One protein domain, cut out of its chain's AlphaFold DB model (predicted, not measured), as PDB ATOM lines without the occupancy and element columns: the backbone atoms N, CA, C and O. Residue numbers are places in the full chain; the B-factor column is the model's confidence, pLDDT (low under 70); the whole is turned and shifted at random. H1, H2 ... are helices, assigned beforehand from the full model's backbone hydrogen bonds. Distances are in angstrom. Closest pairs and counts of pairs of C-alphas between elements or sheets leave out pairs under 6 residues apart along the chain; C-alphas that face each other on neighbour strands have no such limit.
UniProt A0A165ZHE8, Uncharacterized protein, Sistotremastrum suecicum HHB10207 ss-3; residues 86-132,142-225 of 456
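Overview. This is residues 86 to 132 and 142 to 225 of the 456 residues of an uncharacterized protein of Sistotremastrum suecicum HHB10207 ss-3 (UniProt A0A165ZHE8). H4 forms the core of an elongated body; H3, H5 and H6 cross it, and H1 packs across H5 at one end. The printed part has 131 residues with six named helices, H1 to H6, and no named strand: all helix. It is compact, radius of gyration of the C-alphas 15.4 A, spanning 50 by 31 by 27 A.

Along the chain. Find C-alpha 86 at (-9.824, -40.266, -68.357); H1 runs from there to residue 98. Then come H2, residues 101 to 109; H3, 119 to 126; H4, 147 to 160, 20.0 A long; H5, 174 to 191, 25.2 A; and H6, 201 to 219, 26.7 A, ending at (8.594, -42.044, -23.391).

Arrangement. Look at Leu 95 and Leu 184, the closest C-alphas of H1 and H5, 6.1 A apart; these helices touch, about perpendicular at 74 degrees. H4 is the hub. Its closest C-alphas are Phe 158 to Leu 103 of H2, 6.8 A, only just touching with 3 pairs within 8 A; Cys 153 to Val 125 of H3, 5.4 A; Arg 152 to Ser 181 of H5, 6.0 A; Cys 147 to Lys 206 of H6, 5.0 A. In each helix every O i to N i+4 pair is within hydrogen-bond range.

Size, cuts and confidence. Residues 133 to 141 are cut out, leaving C-alphas 132 and 142 11.6 A apart. H4 to H5 is a long link. pLDDT is under 70 at residues 88 to 89, 127 to 132 and 163 to 175.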
ATOM      1  N   ALA A  86     -10.089 -41.690 -68.161       71.38
ATOM      2  CA  ALA A  86      -9.824 -40.266 -68.357       71.38
ATOM      3  C   ALA A  86     -10.139 -39.431 -67.103       71.38
ATOM      4  O   ALA A  86      -9.337 -38.579 -66.734       71.38
ATOM      5  N   ASP A  87     -11.241 -39.729 -66.403       71.88
ATOM      6  CA  ASP A  87     -11.597 -39.036 -65.154       71.88
ATOM      7  C   ASP A  87     -10.567 -39.299 -64.046       71.88
ATOM      8  O   ASP A  87     -10.269 -38.423 -63.239       71.88
ATOM      9  N   ILE A  88     -10.011 -40.516 -64.005       67.00
ATOM     10  CA  ILE A  88      -8.971 -40.891 -63.037       67.00
ATOM     11  C   ILE A  88      -7.676 -40.123 -63.320       67.00
ATOM     12  O   ILE A  88      -7.045 -39.640 -62.382       67.00
ATOM     13  N   LEU A  89      -7.296 -39.983 -64.593       66.75
ATOM     14  CA  LEU A  89      -6.103 -39.235 -64.990       66.75
ATOM     15  C   LEU A  89      -6.258 -37.733 -64.723       66.75
ATOM     16  O   LEU A  89      -5.349 -37.137 -64.159       66.75
ATOM     17  N   SER A  90      -7.420 -37.134 -65.007       77.25
ATOM     18  CA  SER A  90      -7.628 -35.711 -64.697       77.25
ATOM     19  C   SER A  90      -7.658 -35.445 -63.187       77.25
ATOM     20  O   SER A  90      -7.202 -34.402 -62.724       77.25
ATOM     21  N   GLU A  91      -8.205 -36.381 -62.402       73.75
ATOM     22  CA  GLU A  91      -8.185 -36.314 -60.938       73.75
ATOM     23  C   GLU A  91      -6.753 -36.472 -60.400       73.75
ATOM     24  O   GLU A  91      -6.371 -35.754 -59.478       73.75
ATOM     25  N   ALA A  92      -5.938 -37.344 -61.001       73.31
ATOM     26  CA  ALA A  92      -4.525 -37.501 -60.661       73.31
ATOM     27  C   ALA A  92      -3.698 -36.254 -61.007       73.31
ATOM     28  O   ALA A  92      -2.941 -35.796 -60.154       73.31
ATOM     29  N   ASP A  93      -3.888 -35.666 -62.190       80.50
ATOM     30  CA  ASP A  93      -3.210 -34.433 -62.613       80.50
ATOM     31  C   ASP A  93      -3.536 -33.271 -61.669       80.50
ATOM     32  O   ASP A  93      -2.648 -32.539 -61.227       80.50
ATOM     33  N   TYR A  94      -4.811 -33.138 -61.292       79.12
ATOM     34  CA  TYR A  94      -5.235 -32.151 -60.307       79.12
ATOM     35  C   TYR A  94      -4.558 -32.389 -58.951       79.12
ATOM     36  O   TYR A  94      -3.943 -31.476 -58.400       79.12
ATOM     37  N   LEU A  95      -4.608 -33.619 -58.429       73.69
ATOM     38  CA  LEU A  95      -3.982 -33.983 -57.155       73.69
ATOM     39  C   LEU A  95      -2.456 -33.796 -57.173       73.69
ATOM     40  O   LEU A  95      -1.887 -33.367 -56.170       73.69
ATOM     41  N   TYR A  96      -1.802 -34.047 -58.306       77.31
ATOM     42  CA  TYR A  96      -0.372 -33.815 -58.492       77.31
ATOM     43  C   TYR A  96      -0.041 -32.318 -58.541       77.31
ATOM     44  O   TYR A  96       0.948 -31.894 -57.948       77.31
ATOM     45  N   SER A  97      -0.899 -31.497 -59.158       82.25
ATOM     46  CA  SER A  97      -0.714 -30.038 -59.224       82.25
ATOM     47  C   SER A  97      -0.721 -29.359 -57.847       82.25
ATOM     48  O   SER A  97      -0.088 -28.320 -57.660       82.25
ATOM     49  N   ILE A  98      -1.392 -29.970 -56.865       78.56
ATOM     50  CA  ILE A  98      -1.474 -29.475 -55.485       78.56
ATOM     51  C   ILE A  98      -0.127 -29.608 -54.765       78.56
ATOM     52  O   ILE A  98       0.260 -28.724 -53.997       78.56
ATOM     53  N   ILE A  99       0.614 -30.688 -55.017       83.88
ATOM     54  CA  ILE A  99       1.961 -30.863 -54.473       83.88
ATOM     55  C   ILE A  99       2.948 -30.238 -55.455       83.88
ATOM     56  O   ILE A  99       3.404 -30.883 -56.392       83.88
ATOM     57  N   THR A 100       3.314 -28.979 -55.240       87.88
ATOM     58  CA  THR A 100       4.316 -28.314 -56.084       87.88
ATOM     59  C   THR A 100       5.748 -28.722 -55.702       87.88
ATOM     60  O   THR A 100       5.985 -29.067 -54.541       87.88
ATOM     61  N   PRO A 101       6.737 -28.630 -56.618       89.81
ATOM     62  CA  PRO A 101       8.144 -28.914 -56.304       89.81
ATOM     63  C   PRO A 101       8.639 -28.126 -55.088       89.81
ATOM     64  O   PRO A 101       9.187 -28.688 -54.149       89.81
ATOM     65  N   ARG A 102       8.288 -26.835 -55.026       89.12
ATOM     66  CA  ARG A 102       8.609 -25.960 -53.896       89.12
ATOM     67  C   ARG A 102       8.055 -26.477 -52.564       89.12
ATOM     68  O   ARG A 102       8.678 -26.281 -51.531       89.12
ATOM     69  N   LEU A 103       6.850 -27.062 -52.556       89.12
ATOM     70  CA  LEU A 103       6.265 -27.644 -51.338       89.12
ATOM     71  C   LEU A 103       7.084 -28.847 -50.868       89.12
ATOM     72  O   LEU A 103       7.366 -28.970 -49.683       89.12
ATOM     73  N   ILE A 104       7.502 -29.700 -51.802       91.19
ATOM     74  CA  ILE A 104       8.381 -30.832 -51.502       91.19
ATOM     75  C   ILE A 104       9.725 -30.352 -50.957       91.19
ATOM     76  O   ILE A 104      10.153 -30.844 -49.917       91.19
ATOM     77  N   ASP A 105      10.346 -29.352 -51.575       91.50
ATOM     78  CA  ASP A 105      11.614 -28.805 -51.082       91.50
ATOM     79  C   ASP A 105      11.480 -28.225 -49.671       91.50
ATOM     80  O   ASP A 105      12.334 -28.463 -48.822       91.50
ATOM     81  N   GLU A 106      10.400 -27.498 -49.384       90.50
ATOM     82  CA  GLU A 106      10.124 -26.967 -48.043       90.50
ATOM     83  C   GLU A 106       9.934 -28.079 -47.001       90.50
ATOM     84  O   GLU A 106      10.442 -27.959 -45.887       90.50
ATOM     85  N   ILE A 107       9.270 -29.181 -47.362       90.75
ATOM     86  CA  ILE A 107       9.128 -30.353 -46.487       90.75
ATOM     87  C   ILE A 107      10.491 -30.993 -46.213       90.75
ATOM     88  O   ILE A 107      10.806 -31.302 -45.066       90.75
ATOM     89  N   PHE A 108      11.302 -31.200 -47.252       91.56
ATOM     90  CA  PHE A 108      12.611 -31.836 -47.109       91.56
ATOM     91  C   PHE A 108      13.620 -30.937 -46.390       91.56
ATOM     92  O   PHE A 108      14.464 -31.454 -45.672       91.56
ATOM     93  N   LYS A 109      13.487 -29.607 -46.469       90.56
ATOM     94  CA  LYS A 109      14.282 -28.664 -45.663       90.56
ATOM     95  C   LYS A 109      14.059 -28.806 -44.156       90.56
ATOM     96  O   LYS A 109      14.937 -28.421 -43.393       90.56
ATOM     97  N   LEU A 110      12.923 -29.360 -43.717       86.81
ATOM     98  CA  LEU A 110      12.683 -29.645 -42.295       86.81
ATOM     99  C   LEU A 110      13.481 -30.844 -41.773       86.81
ATOM    100  O   LEU A 110      13.489 -31.080 -40.565       86.81
ATOM    101  N   VAL A 111      14.099 -31.624 -42.661       88.25
ATOM    102  CA  VAL A 111      14.873 -32.810 -42.301       88.25
ATOM    103  C   VAL A 111      16.286 -32.629 -42.844       88.25
ATOM    104  O   VAL A 111      16.491 -32.775 -44.049       88.25
ATOM    105  N   PRO A 112      17.264 -32.296 -41.985       76.44
ATOM    106  CA  PRO A 112      18.649 -32.183 -42.409       76.44
ATOM    107  C   PRO A 112      19.082 -33.488 -43.085       76.44
ATOM    108  O   PRO A 112      18.863 -34.571 -42.547       76.44
ATOM    109  N   GLU A 113      19.699 -33.405 -44.266       72.00
ATOM    110  CA  GLU A 113      20.091 -34.599 -45.035       72.00
ATOM    111  C   GLU A 113      21.067 -35.509 -44.261       72.00
ATOM    112  O   GLU A 113      21.166 -36.703 -44.547       72.00
ATOM    113  N   SER A 114      21.741 -34.956 -43.247       70.88
ATOM    114  CA  SER A 114      22.724 -35.623 -42.396       70.88
ATOM    115  C   SER A 114      22.173 -36.190 -41.085       70.88
ATOM    116  O   SER A 114      22.895 -36.940 -40.427       70.88
ATOM    117  N   THR A 115      20.939 -35.871 -40.674       70.00
ATOM    118  CA  THR A 115      20.434 -36.280 -39.355       70.00
ATOM    119  C   THR A 115      19.269 -37.260 -39.455       70.00
ATOM    120  O   THR A 115      18.367 -37.157 -40.283       70.00
ATOM    121  N   SER A 116      19.270 -38.248 -38.560       78.69
ATOM    122  CA  SER A 116      18.116 -39.119 -38.300       78.69
ATOM    123  C   SER A 116      17.095 -38.462 -37.361       78.69
ATOM    124  O   SER A 116      16.298 -39.166 -36.742       78.69
ATOM    125  N   ASP A 117      17.160 -37.138 -37.205       87.31
ATOM    126  CA  ASP A 117      16.303 -36.380 -36.307       87.31
ATOM    127  C   ASP A 117      15.096 -35.830 -37.072       87.31
ATOM    128  O   ASP A 117      15.215 -34.984 -37.957       87.31
ATOM    129  N   PHE A 118      13.916 -36.335 -36.718       89.50
ATOM    130  CA  PHE A 118      12.641 -35.920 -37.300       89.50
ATOM    131  C   PHE A 118      11.829 -35.031 -36.351       89.50
ATOM    132  O   PHE A 118      10.654 -34.775 -36.620       89.50
ATOM    133  N   SER A 119      12.419 -34.552 -35.250       87.56
ATOM    134  CA  SER A 119      11.701 -33.810 -34.203       87.56
ATOM    135  C   SER A 119      11.076 -32.520 -34.739       87.56
ATOM    136  O   SER A 119       9.894 -32.281 -34.512       87.56
ATOM    137  N   HIS A 120      11.798 -31.747 -35.561       85.94
ATOM    138  CA  HIS A 120      11.258 -30.532 -36.192       85.94
ATOM    139  C   HIS A 120      10.072 -30.811 -37.131       85.94
ATOM    140  O   HIS A 120       9.062 -30.095 -37.118       85.94
ATOM    141  N   LEU A 121      10.166 -31.880 -37.930       87.25
ATOM    142  CA  LEU A 121       9.078 -32.310 -38.806       87.25
ATOM    143  C   LEU A 121       7.854 -32.745 -37.987       87.25
ATOM    144  O   LEU A 121       6.728 -32.355 -38.299       87.25
ATOM    145  N   LEU A 122       8.064 -33.529 -36.929       86.62
ATOM    146  CA  LEU A 122       6.986 -34.026 -36.074       86.62
ATOM    147  C   LEU A 122       6.335 -32.916 -35.247       86.62
ATOM    148  O   LEU A 122       5.111 -32.901 -35.150       86.62
ATOM    149  N   ALA A 123       7.099 -31.953 -34.733       84.50
ATOM    150  CA  ALA A 123       6.561 -30.778 -34.049       84.50
ATOM    151  C   ALA A 123       5.614 -29.990 -34.965       84.50
ATOM    152  O   ALA A 123       4.486 -29.672 -34.591       84.50
ATOM    153  N   THR A 124       6.028 -29.785 -36.221       80.25
ATOM    154  CA  THR A 124       5.202 -29.132 -37.248       80.25
ATOM    155  C   THR A 124       3.897 -29.897 -37.506       80.25
ATOM    156  O   THR A 124       2.845 -29.294 -37.711       80.25
ATOM    157  N   VAL A 125       3.948 -31.230 -37.477       80.38
ATOM    158  CA  VAL A 125       2.790 -32.111 -37.682       80.38
ATOM    159  C   VAL A 125       1.832 -32.117 -36.489       80.38
ATOM    160  O   VAL A 125       0.617 -32.126 -36.691       80.38
ATOM    161  N   VAL A 126       2.356 -32.132 -35.262       74.00
ATOM    162  CA  VAL A 126       1.556 -32.197 -34.028       74.00
ATOM    163  C   VAL A 126       0.727 -30.926 -33.841       74.00
ATOM    164  O   VAL A 126      -0.451 -31.032 -33.504       74.00
ATOM    165  N   LEU A 127       1.290 -29.756 -34.160       58.50
ATOM    166  CA  LEU A 127       0.581 -28.471 -34.125       58.50
ATOM    167  C   LEU A 127      -0.645 -28.430 -35.058       58.50
ATOM    168  O   LEU A 127      -1.575 -27.668 -34.824       58.50
ATOM    169  N   GLY A 128      -0.674 -29.260 -36.104       52.22
ATOM    170  CA  GLY A 128      -1.777 -29.320 -37.069       52.22
ATOM    171  C   GLY A 128      -2.844 -30.383 -36.787       52.22
ATOM    172  O   GLY A 128      -3.715 -30.579 -37.637       52.22
ATOM    173  N   ASN A 129      -2.770 -31.126 -35.674       53.31
ATOM    174  CA  ASN A 129      -3.626 -32.294 -35.432       53.31
ATOM    175  C   ASN A 129      -4.335 -32.226 -34.071       53.31
ATOM    176  O   ASN A 129      -3.914 -32.837 -33.082       53.31
ATOM    177  N   GLU A 130      -5.461 -31.520 -34.034       56.19
ATOM    178  CA  GLU A 130      -6.381 -31.582 -32.903       56.19
ATOM    179  C   GLU A 130      -7.007 -32.980 -32.790       56.19
ATOM    180  O   GLU A 130      -7.352 -33.648 -33.769       56.19
ATOM    181  N   SER A 131      -7.154 -33.471 -31.558       54.84
ATOM    182  CA  SER A 131      -7.721 -34.795 -31.303       54.84
ATOM    183  C   SER A 131      -9.175 -34.868 -31.790       54.84
ATOM    184  O   SER A 131     -10.078 -34.384 -31.121       54.84
ATOM    185  N   HIS A 132      -9.430 -35.602 -32.880       48.75
ATOM    186  CA  HIS A 132     -10.785 -35.898 -33.393       48.75
ATOM    187  C   HIS A 132     -11.715 -36.641 -32.413       48.75
ATOM    188  O   HIS A 132     -12.890 -36.870 -32.693       48.75
ATOM    189  N   LYS A 142      -1.588 -40.668 -26.334       85.12
ATOM    190  CA  LYS A 142      -1.887 -40.694 -27.774       85.12
ATOM    191  C   LYS A 142      -0.957 -41.684 -28.475       85.12
ATOM    192  O   LYS A 142       0.240 -41.664 -28.255       85.12
ATOM    193  N   ARG A 143      -1.503 -42.484 -29.395       87.62
ATOM    194  CA  ARG A 143      -0.707 -43.389 -30.243       87.62
ATOM    195  C   ARG A 143       0.322 -42.620 -31.079       87.62
ATOM    196  O   ARG A 143      -0.010 -41.523 -31.539       87.62
ATOM    197  N   PRO A 144       1.478 -43.234 -31.394       90.38
ATOM    198  CA  PRO A 144       2.414 -42.647 -32.339       90.38
ATOM    199  C   PRO A 144       1.769 -42.524 -33.724       90.38
ATOM    200  O   PRO A 144       0.925 -43.337 -34.128       90.38
ATOM    201  N   LEU A 145       2.154 -41.479 -34.453       90.25
ATOM    202  CA  LEU A 145       1.636 -41.208 -35.789       90.25
ATOM    203  C   LEU A 145       2.185 -42.237 -36.778       90.25
ATOM    204  O   LEU A 145       3.381 -42.511 -36.812       90.25
ATOM    205  N   ASN A 146       1.309 -42.794 -37.614       93.56
ATOM    206  CA  ASN A 146       1.751 -43.657 -38.703       93.56
ATOM    207  C   ASN A 146       2.181 -42.832 -39.926       93.56
ATOM    208  O   ASN A 146       1.848 -41.654 -40.055       93.56
ATOM    209  N   CYS A 147       2.865 -43.492 -40.859       94.81
ATOM    210  CA  CYS A 147       3.385 -42.896 -42.088       94.81
ATOM    211  C   CYS A 147       2.334 -42.095 -42.888       94.81
ATOM    212  O   CYS A 147       2.606 -40.973 -43.309       94.81
ATOM    213  N   TYR A 148       1.114 -42.626 -43.040       94.06
ATOM    214  CA  TYR A 148       0.031 -41.933 -43.746       94.06
ATOM    215  C   TYR A 148      -0.448 -40.681 -43.001       94.06
ATOM    216  O   TYR A 148      -0.710 -39.654 -43.623       94.06
ATOM    217  N   ILE A 149      -0.559 -40.746 -41.672       91.62
ATOM    218  CA  ILE A 149      -0.965 -39.591 -40.863       91.62
ATOM    219  C   ILE A 149       0.099 -38.496 -40.923       91.62
ATOM    220  O   ILE A 149      -0.261 -37.337 -41.094       91.62
ATOM    221  N   ILE A 150       1.386 -38.855 -40.870       92.44
ATOM    222  CA  ILE A 150       2.480 -37.894 -41.059       92.44
ATOM    223  C   ILE A 150       2.366 -37.237 -42.432       92.44
ATOM    224  O   ILE A 150       2.304 -36.016 -42.501       92.44
ATOM    225  N   PHE A 151       2.252 -38.024 -43.507       93.12
ATOM    226  CA  PHE A 151       2.045 -37.496 -44.858       93.12
ATOM    227  C   PHE A 151       0.875 -36.504 -44.909       93.12
ATOM    228  O   PHE A 151       1.035 -35.367 -45.355       93.12
ATOM    229  N   ARG A 152      -0.292 -36.912 -44.401       90.19
ATOM    230  CA  ARG A 152      -1.503 -36.090 -44.415       90.19
ATOM    231  C   ARG A 152      -1.305 -34.782 -43.652       90.19
ATOM    232  O   ARG A 152      -1.713 -33.739 -44.146       90.19
ATOM    233  N   CYS A 153      -0.711 -34.820 -42.465       88.19
ATOM    234  CA  CYS A 153      -0.506 -33.620 -41.659       88.19
ATOM    235  C   CYS A 153       0.546 -32.691 -42.267       88.19
ATOM    236  O   CYS A 153       0.300 -31.493 -42.352       88.19
ATOM    237  N   VAL A 154       1.676 -33.232 -42.735       88.19
ATOM    238  CA  VAL A 154       2.734 -32.443 -43.377       88.19
ATOM    239  C   VAL A 154       2.161 -31.699 -44.578       88.19
ATOM    240  O   VAL A 154       2.204 -30.474 -44.619       88.19
ATOM    241  N   VAL A 155       1.551 -32.414 -45.527       87.31
ATOM    242  CA  VAL A 155       1.016 -31.770 -46.733       87.31
ATOM    243  C   VAL A 155      -0.063 -30.748 -46.367       87.31
ATOM    244  O   VAL A 155      -0.057 -29.651 -46.913       87.31
ATOM    245  N   HIS A 156      -0.931 -31.051 -45.396       85.88
ATOM    246  CA  HIS A 156      -1.954 -30.106 -44.944       85.88
ATOM    247  C   HIS A 156      -1.357 -28.803 -44.413       85.88
ATOM    248  O   HIS A 156      -1.747 -27.741 -44.875       85.88
ATOM    249  N   VAL A 157      -0.396 -28.877 -43.485       83.12
ATOM    250  CA  VAL A 157       0.217 -27.689 -42.866       83.12
ATOM    251  C   VAL A 157       0.890 -26.801 -43.915       83.12
ATOM    252  O   VAL A 157       0.779 -25.579 -43.863       83.12
ATOM    253  N   PHE A 158       1.568 -27.395 -44.897       80.81
ATOM    254  CA  PHE A 158       2.208 -26.618 -45.960       80.81
ATOM    255  C   PHE A 158       1.210 -26.041 -46.969       80.81
ATOM    256  O   PHE A 158       1.438 -24.948 -47.489       80.81
ATOM    257  N   LEU A 159       0.094 -26.726 -47.224       80.31
ATOM    258  CA  LEU A 159      -0.984 -26.185 -48.050       80.31
ATOM    259  C   LEU A 159      -1.718 -25.041 -47.342       80.31
ATOM    260  O   LEU A 159      -1.937 -24.000 -47.959       80.31
ATOM    261  N   THR A 160      -2.037 -25.178 -46.054       78.88
ATOM    262  CA  THR A 160      -2.743 -24.133 -45.295       78.88
ATOM    263  C   THR A 160      -1.896 -22.880 -45.115       78.88
ATOM    264  O   THR A 160      -2.428 -21.784 -45.243       78.88
ATOM    265  N   ARG A 161      -0.574 -23.009 -44.924       77.31
ATOM    266  CA  ARG A 161       0.357 -21.861 -44.896       77.31
ATOM    267  C   ARG A 161       0.381 -21.057 -46.197       77.31
ATOM    268  O   ARG A 161       0.778 -19.897 -46.184       77.31
ATOM    269  N   ARG A 162       0.009 -21.672 -47.322       72.94
ATOM    270  CA  ARG A 162      -0.013 -21.029 -48.644       72.94
ATOM    271  C   ARG A 162      -1.391 -20.533 -49.054       72.94
ATOM    272  O   ARG A 162      -1.477 -19.721 -49.975       72.94
ATOM    273  N   ALA A 163      -2.449 -21.017 -48.410       69.88
ATOM    274  CA  ALA A 163      -3.791 -20.511 -48.640       69.88
ATOM    275  C   ALA A 163      -3.831 -19.033 -48.230       69.88
ATOM    276  O   ALA A 163      -3.419 -18.671 -47.127       69.88
ATOM    277  N   LYS A 164      -4.299 -18.164 -49.131       65.06
ATOM    278  CA  LYS A 164      -4.448 -16.745 -48.804       65.06
ATOM    279  C   LYS A 164      -5.527 -16.618 -47.720       65.06
ATOM    280  O   LYS A 164      -6.577 -17.254 -47.843       65.06
ATOM    281  N   PRO A 165      -5.328 -15.803 -46.672       57.09
ATOM    282  CA  PRO A 165      -6.395 -15.543 -45.716       57.09
ATOM    283  C   PRO A 165      -7.623 -15.008 -46.473       57.09
ATOM    284  O   PRO A 165      -7.522 -14.049 -47.233       57.09
ATOM    285  N   GLY A 166      -8.765 -15.685 -46.332       54.62
ATOM    286  CA  GLY A 166     -10.015 -15.327 -47.015       54.62
ATOM    287  C   GLY A 166     -10.296 -16.045 -48.342       54.62
ATOM    288  O   GLY A 166     -11.427 -15.970 -48.823       54.62
ATOM    289  N   SER A 167      -9.354 -16.814 -48.912       55.97
ATOM    290  CA  SER A 167      -9.730 -17.799 -49.931       55.97
ATOM    291  C   SER A 167     -10.465 -18.922 -49.206       55.97
ATOM    292  O   SER A 167      -9.840 -19.743 -48.534       55.97
ATOM    293  N   GLY A 168     -11.798 -18.932 -49.290       49.12
ATOM    294  CA  GLY A 168     -12.674 -20.019 -48.837       49.12
ATOM    295  C   GLY A 168     -12.456 -21.301 -49.643       49.12
ATOM    296  O   GLY A 168     -13.404 -21.901 -50.153       49.12
ATOM    297  N   ASP A 169     -11.196 -21.683 -49.824       53.16
ATOM    298  CA  ASP A 169     -10.780 -22.809 -50.618       53.16
ATOM    299  C   ASP A 169     -11.331 -24.061 -49.960       53.16
ATOM    300  O   ASP A 169     -11.043 -24.393 -48.808       53.16
ATOM    301  N   ARG A 170     -12.130 -24.779 -50.749       51.19
ATOM    302  CA  ARG A 170     -12.764 -26.064 -50.423       51.19
ATOM    303  C   ARG A 170     -11.770 -27.101 -49.886       51.19
ATOM    304  O   ARG A 170     -12.169 -28.078 -49.267       51.19
ATOM    305  N   PHE A 171     -10.474 -26.863 -50.078       53.09
ATOM    306  CA  PHE A 171      -9.374 -27.618 -49.495       53.09
ATOM    307  C   PHE A 171      -9.326 -27.594 -47.961       53.09
ATOM    308  O   PHE A 171      -8.870 -28.566 -47.369       53.09
ATOM    309  N   ASN A 172      -9.851 -26.549 -47.319       53.62
ATOM    310  CA  ASN A 172      -9.857 -26.414 -45.859       53.62
ATOM    311  C   ASN A 172     -11.104 -27.028 -45.197       53.62
ATOM    312  O   ASN A 172     -11.193 -27.090 -43.971       53.62
ATOM    313  N   ALA A 173     -12.073 -27.528 -45.978       58.03
ATOM    314  CA  ALA A 173     -13.185 -28.295 -45.430       58.03
ATOM    315  C   ALA A 173     -12.676 -29.697 -45.054       58.03
ATOM    316  O   ALA A 173     -12.428 -30.539 -45.917       58.03
ATOM    317  N   GLY A 174     -12.498 -29.960 -43.754       64.12
ATOM    318  CA  GLY A 174     -11.769 -31.135 -43.246       64.12
ATOM    319  C   GLY A 174     -12.204 -32.507 -43.797       64.12
ATOM    320  O   GLY A 174     -11.393 -33.439 -43.831       64.12
ATOM    321  N   ALA A 175     -13.445 -32.649 -44.275       69.00
ATOM    322  CA  ALA A 175     -13.929 -33.867 -44.932       69.00
ATOM    323  C   ALA A 175     -13.347 -34.063 -46.347       69.00
ATOM    324  O   ALA A 175     -12.895 -35.166 -46.674       69.00
ATOM    325  N   ASP A 176     -13.297 -33.003 -47.154       76.12
ATOM    326  CA  ASP A 176     -12.786 -33.050 -48.527       76.12
ATOM    327  C   ASP A 176     -11.273 -33.267 -48.534       76.12
ATOM    328  O   ASP A 176     -10.770 -34.113 -49.278       76.12
ATOM    329  N   TRP A 177     -10.551 -32.616 -47.616       82.12
ATOM    330  CA  TRP A 177      -9.120 -32.860 -47.434       82.12
ATOM    331  C   TRP A 177      -8.816 -34.309 -47.046       82.12
ATOM    332  O   TRP A 177      -7.903 -34.932 -47.591       82.12
ATOM    333  N   SER A 178      -9.589 -34.888 -46.124       83.94
ATOM    334  CA  SER A 178      -9.392 -36.282 -45.704       83.94
ATOM    335  C   SER A 178      -9.550 -37.262 -46.870       83.94
ATOM    336  O   SER A 178      -8.804 -38.235 -46.967       83.94
ATOM    337  N   ASN A 179     -10.497 -36.998 -47.772       85.44
ATOM    338  CA  ASN A 179     -10.713 -37.820 -48.959       85.44
ATOM    339  C   ASN A 179      -9.603 -37.608 -50.003       85.44
ATOM    340  O   ASN A 179      -9.024 -38.573 -50.506       85.44
ATOM    341  N   ASN A 180      -9.260 -36.351 -50.294       84.69
ATOM    342  CA  ASN A 180      -8.241 -36.003 -51.285       84.69
ATOM    343  C   ASN A 180      -6.846 -36.479 -50.868       84.69
ATOM    344  O   ASN A 180      -6.138 -37.056 -51.688       84.69
ATOM    345  N   SER A 181      -6.481 -36.337 -49.592       88.75
ATOM    346  CA  SER A 181      -5.222 -36.878 -49.057       88.75
ATOM    347  C   SER A 181      -5.154 -38.405 -49.163       88.75
ATOM    348  O   SER A 181      -4.100 -38.941 -49.494       88.75
ATOM    349  N   GLY A 182      -6.271 -39.116 -48.974       91.31
ATOM    350  CA  GLY A 182      -6.335 -40.566 -49.172       91.31
ATOM    351  C   GLY A 182      -6.107 -40.984 -50.628       91.31
ATOM    352  O   GLY A 182      -5.340 -41.913 -50.903       91.31
ATOM    353  N   LYS A 183      -6.728 -40.275 -51.577       89.50
ATOM    354  CA  LYS A 183      -6.518 -40.510 -53.016       89.50
ATOM    355  C   LYS A 183      -5.088 -40.196 -53.431       89.50
ATOM    356  O   LYS A 183      -4.466 -41.003 -54.109       89.50
ATOM    357  N   LEU A 184      -4.555 -39.068 -52.972       88.62
ATOM    358  CA  LEU A 184      -3.194 -38.633 -53.262       88.62
ATOM    359  C   LEU A 184      -2.153 -39.599 -52.694       88.62
ATOM    360  O   LEU A 184      -1.190 -39.934 -53.372       88.62
ATOM    361  N   TRP A 185      -2.378 -40.115 -51.484       93.12
ATOM    362  CA  TRP A 185      -1.543 -41.167 -50.910       93.12
ATOM    363  C   TRP A 185      -1.552 -42.443 -51.754       93.12
ATOM    364  O   TRP A 185      -0.500 -43.025 -52.006       93.12
ATOM    365  N   THR A 186      -2.736 -42.870 -52.198       91.62
ATOM    366  CA  THR A 186      -2.891 -44.053 -53.057       91.62
ATOM    367  C   THR A 186      -2.181 -43.840 -54.391       91.62
ATOM    368  O   THR A 186      -1.427 -44.704 -54.822       91.62
ATOM    369  N   LEU A 187      -2.338 -42.656 -54.993       88.19
ATOM    370  CA  LEU A 187      -1.645 -42.263 -56.216       88.19
ATOM    371  C   LEU A 187      -0.123 -42.339 -56.047       88.19
ATOM    372  O   LEU A 187       0.556 -43.013 -56.817       88.19
ATOM    373  N   LEU A 188       0.405 -41.702 -54.999       89.50
ATOM    374  CA  LEU A 188       1.834 -41.702 -54.707       89.50
ATOM    375  C   LEU A 188       2.367 -43.119 -54.499       89.50
ATOM    376  O   LEU A 188       3.394 -43.476 -55.064       89.50
ATOM    377  N   ARG A 189       1.675 -43.931 -53.697       91.31
ATOM    378  CA  ARG A 189       2.140 -45.268 -53.321       91.31
ATOM    379  C   ARG A 189       2.063 -46.260 -54.476       91.31
ATOM    380  O   ARG A 189       3.028 -46.986 -54.690       91.31
ATOM    381  N   ASP A 190       0.929 -46.301 -55.167       89.19
ATOM    382  CA  ASP A 190       0.611 -47.387 -56.098       89.19
ATOM    383  C   ASP A 190       1.039 -47.062 -57.533       89.19
ATOM    384  O   ASP A 190       1.300 -47.980 -58.304       89.19
ATOM    385  N   HIS A 191       1.149 -45.775 -57.888       84.56
ATOM    386  CA  HIS A 191       1.465 -45.354 -59.256       84.56
ATOM    387  C   HIS A 191       2.808 -44.634 -59.395       84.56
ATOM    388  O   HIS A 191       3.415 -44.705 -60.457       84.56
ATOM    389  N   LEU A 192       3.281 -43.950 -58.351       84.62
ATOM    390  CA  LEU A 192       4.506 -43.139 -58.419       84.62
ATOM    391  C   LEU A 192       5.665 -43.709 -57.587       84.62
ATOM    392  O   LEU A 192       6.693 -43.057 -57.435       84.62
ATOM    393  N   GLY A 193       5.506 -44.889 -56.977       87.81
ATOM    394  CA  GLY A 193       6.542 -45.492 -56.123       87.81
ATOM    395  C   GLY A 193       6.930 -44.644 -54.897       87.81
ATOM    396  O   GLY A 193       7.956 -44.877 -54.255       87.81
ATOM    397  N   GLY A 194       6.112 -43.649 -54.556       87.31
ATOM    398  CA  GLY A 194       6.366 -42.661 -53.513       87.31
ATOM    399  C   GLY A 194       7.264 -41.496 -53.917       87.31
ATOM    400  O   GLY A 194       7.581 -40.677 -53.049       87.31
ATOM    401  N   GLU A 195       7.660 -41.408 -55.186       89.81
ATOM    402  CA  GLU A 195       8.466 -40.314 -55.720       89.81
ATOM    403  C   GLU A 195       7.598 -39.203 -56.297       89.81
ATOM    404  O   GLU A 195       6.626 -39.426 -57.015       89.81
ATOM    405  N   ILE A 196       7.959 -37.972 -55.954       88.75
ATOM    406  CA  ILE A 196       7.321 -36.770 -56.468       88.75
ATOM    407  C   ILE A 196       8.388 -35.690 -56.596       88.75
ATOM    408  O   ILE A 196       9.149 -35.444 -55.661       88.75
ATOM    409  N   HIS A 197       8.491 -35.097 -57.787       89.62
ATOM    410  CA  HIS A 197       9.518 -34.095 -58.114       89.62
ATOM    411  C   HIS A 197      10.955 -34.541 -57.781       89.62
ATOM    412  O   HIS A 197      11.759 -33.756 -57.289       89.62
ATOM    413  N   GLY A 198      11.276 -35.821 -58.000       89.31
ATOM    414  CA  GLY A 198      12.614 -36.382 -57.752       89.31
ATOM    415  C   GLY A 198      12.955 -36.646 -56.279       89.31
ATOM    416  O   GLY A 198      14.078 -37.039 -55.968       89.31
ATOM    417  N   ARG A 199      12.009 -36.458 -55.349       91.75
ATOM    418  CA  ARG A 199      12.189 -36.768 -53.923       91.75
ATOM    419  C   ARG A 199      11.192 -37.843 -53.487       91.75
ATOM    420  O   ARG A 199      10.023 -37.827 -53.868       91.75
ATOM    421  N   ASN A 200      11.635 -38.777 -52.644       93.06
ATOM    422  CA  ASN A 200      10.784 -39.872 -52.169       93.06
ATOM    423  C   ASN A 200      10.064 -39.503 -50.859       93.06
ATOM    424  O   ASN A 200      10.578 -39.727 -49.756       93.06
ATOM    425  N   LEU A 201       8.870 -38.919 -50.989       92.44
ATOM    426  CA  LEU A 201       8.066 -38.429 -49.866       92.44
ATOM    427  C   LEU A 201       7.564 -39.571 -48.972       92.44
ATOM    428  O   LEU A 201       7.567 -39.445 -47.748       92.44
ATOM    429  N   ILE A 202       7.194 -40.719 -49.550       94.06
ATOM    430  CA  ILE A 202       6.746 -41.878 -48.760       94.06
ATOM    431  C   ILE A 202       7.879 -42.395 -47.873       94.06
ATOM    432  O   ILE A 202       7.656 -42.678 -46.695       94.06
ATOM    433  N   ARG A 203       9.101 -42.504 -48.408       94.50
ATOM    434  CA  ARG A 203      10.277 -42.926 -47.635       94.50
ATOM    435  C   ARG A 203      10.557 -41.960 -46.489       94.50
ATOM    436  O   ARG A 203      10.836 -42.422 -45.385       94.50
ATOM    437  N   LEU A 204      10.440 -40.653 -46.728       93.19
ATOM    438  CA  LEU A 204      10.571 -39.640 -45.680       93.19
ATOM    439  C   LEU A 204       9.540 -39.860 -44.562       93.19
ATOM    440  O   LEU A 204       9.908 -39.991 -43.396       93.19
ATOM    441  N   CYS A 205       8.258 -39.984 -44.914       94.25
ATOM    442  CA  CYS A 205       7.193 -40.203 -43.935       94.25
ATOM    443  C   CYS A 205       7.337 -41.537 -43.185       94.25
ATOM    444  O   CYS A 205       6.933 -41.625 -42.029       94.25
ATOM    445  N   LYS A 206       7.886 -42.587 -43.819       94.75
ATOM    446  CA  LYS A 206       8.182 -43.869 -43.153       94.75
ATOM    447  C   LYS A 206       9.248 -43.688 -42.077       94.75
ATOM    448  O   LYS A 206       8.985 -44.017 -40.928       94.75
ATOM    449  N   LYS A 207      10.385 -43.071 -42.422       94.38
ATOM    450  CA  LYS A 207      11.462 -42.793 -41.457       94.38
ATOM    451  C   LYS A 207      10.973 -41.939 -40.283       94.38
ATOM    452  O   LYS A 207      11.269 -42.250 -39.135       94.38
ATOM    453  N   ALA A 208      10.163 -40.917 -40.562       93.38
ATOM    454  CA  ALA A 208       9.559 -40.089 -39.522       93.38
ATOM    455  C   ALA A 208       8.584 -40.876 -38.624       93.38
ATOM    456  O   ALA A 208       8.542 -40.646 -37.419       93.38
ATOM    457  N   ALA A 209       7.816 -41.821 -39.184       94.31
ATOM    458  CA  ALA A 209       6.924 -42.687 -38.408       94.31
ATOM    459  C   ALA A 209       7.699 -43.655 -37.510       94.31
ATOM    460  O   ALA A 209       7.310 -43.860 -36.362       94.31
ATOM    461  N   ASP A 210       8.800 -44.216 -38.010       93.81
ATOM    462  CA  ASP A 210       9.673 -45.094 -37.230       93.81
ATOM    463  C   ASP A 210      10.344 -44.322 -36.087       93.81
ATOM    464  O   ASP A 210      10.367 -44.798 -34.952       93.81
ATOM    465  N   TYR A 211      10.796 -43.090 -36.349       93.38
ATOM    466  CA  TYR A 211      11.308 -42.188 -35.315       93.38
ATOM    467  C   TYR A 211      10.238 -41.855 -34.264       93.38
ATOM    468  O   TYR A 211      10.486 -41.997 -33.069       93.38
ATOM    469  N   ALA A 212       9.022 -41.488 -34.691       91.50
ATOM    470  CA  ALA A 212       7.904 -41.208 -33.788       91.50
ATOM    471  C   ALA A 212       7.537 -42.425 -32.928       91.50
ATOM    472  O   ALA A 212       7.239 -42.286 -31.743       91.50
ATOM    473  N   LYS A 213       7.564 -43.624 -33.520       92.38
ATOM    474  CA  LYS A 213       7.324 -44.881 -32.812       92.38
ATOM    475  C   LYS A 213       8.408 -45.136 -31.765       92.38
ATOM    476  O   LYS A 213       8.058 -45.380 -30.617       92.38
ATOM    477  N   LYS A 214       9.686 -45.019 -32.137       92.06
ATOM    478  CA  LYS A 214      10.814 -45.199 -31.215       92.06
ATOM    479  C   LYS A 214      10.739 -44.215 -30.043       92.06
ATOM    480  O   LYS A 214      10.814 -44.631 -28.896       92.06
ATOM    481  N   LYS A 215      10.495 -42.930 -30.319       91.12
ATOM    482  CA  LYS A 215      10.326 -41.904 -29.278       91.12
ATOM    483  C   LYS A 215       9.138 -42.180 -28.363       91.12
ATOM    484  O   LYS A 215       9.238 -42.007 -27.157       91.12
ATOM    485  N   HIS A 216       8.024 -42.648 -28.916       92.19
ATOM    486  CA  HIS A 216       6.873 -43.038 -28.111       92.19
ATOM    487  C   HIS A 216       7.168 -44.261 -27.224       92.19
ATOM    488  O   HIS A 216       6.680 -44.319 -26.102       92.19
ATOM    489  N   GLU A 217       7.928 -45.245 -27.709       89.44
ATOM    490  CA  GLU A 217       8.361 -46.405 -26.912       89.44
ATOM    491  C   GLU A 217       9.337 -46.000 -25.794       89.44
ATOM    492  O   GLU A 217       9.228 -46.520 -24.688       89.44
ATOM    493  N   GLU A 218      10.229 -45.035 -26.050       90.56
ATOM    494  CA  GLU A 218      11.129 -44.448 -25.043       90.56
ATOM    495  C   GLU A 218      10.358 -43.692 -23.945       90.56
ATOM    496  O   GLU A 218      10.647 -43.863 -22.763       90.56
ATOM    497  N   LEU A 219       9.373 -42.870 -24.325       90.00
ATOM    498  CA  LEU A 219       8.594 -42.044 -23.391       90.00
ATOM    499  C   LEU A 219       7.534 -42.837 -22.618       90.00
ATOM    500  O   LEU A 219       7.215 -42.504 -21.479       90.00
ATOM    501  N   TYR A 220       6.968 -43.874 -23.238       89.69
ATOM    502  CA  TYR A 220       5.884 -44.669 -22.666       89.69
ATOM    503  C   TYR A 220       6.204 -46.170 -22.761       89.69
ATOM    504  O   TYR A 220       5.512 -46.898 -23.483       89.69
ATOM    505  N   PRO A 221       7.219 -46.661 -22.025       89.25
ATOM    506  CA  PRO A 221       7.636 -48.065 -22.085       89.25
ATOM    507  C   PRO A 221       6.530 -49.026 -21.629       89.25
ATOM    508  O   PRO A 221       6.434 -50.151 -22.114       89.25
ATOM    509  N   GLU A 222       5.636 -48.569 -20.748       87.69
ATOM    510  CA  GLU A 222       4.486 -49.342 -20.263       87.69
ATOM    511  C   GLU A 222       3.273 -49.304 -21.207       87.69
ATOM    512  O   GLU A 222       2.228 -49.897 -20.919       87.69
ATOM    513  N   TYR A 223       3.367 -48.608 -22.346       84.81
ATOM    514  CA  TYR A 223       2.254 -48.500 -23.283       84.81
ATOM    515  C   TYR A 223       1.951 -49.845 -23.956       84.81
ATOM    516  O   TYR A 223       2.444 -50.179 -25.035       84.81
ATOM    517  N   ALA A 224       1.053 -50.617 -23.352       77.19
ATOM    518  CA  ALA A 224       0.559 -51.857 -23.924       77.19
ATOM    519  C   ALA A 224      -0.556 -51.572 -24.940       77.19
ATOM    520  O   ALA A 224      -1.732 -51.402 -24.595       77.19
ATOM    521  N   TYR A 225      -0.213 -51.567 -26.231       72.19
ATOM    522  CA  TYR A 225      -1.235 -51.496 -27.269       72.19
ATOM    523  C   TYR A 225      -2.035 -52.801 -27.334       72.19
ATOM    524  O   TYR A 225      -1.590 -53.797 -27.896       72.19
TER     525      TYR A 225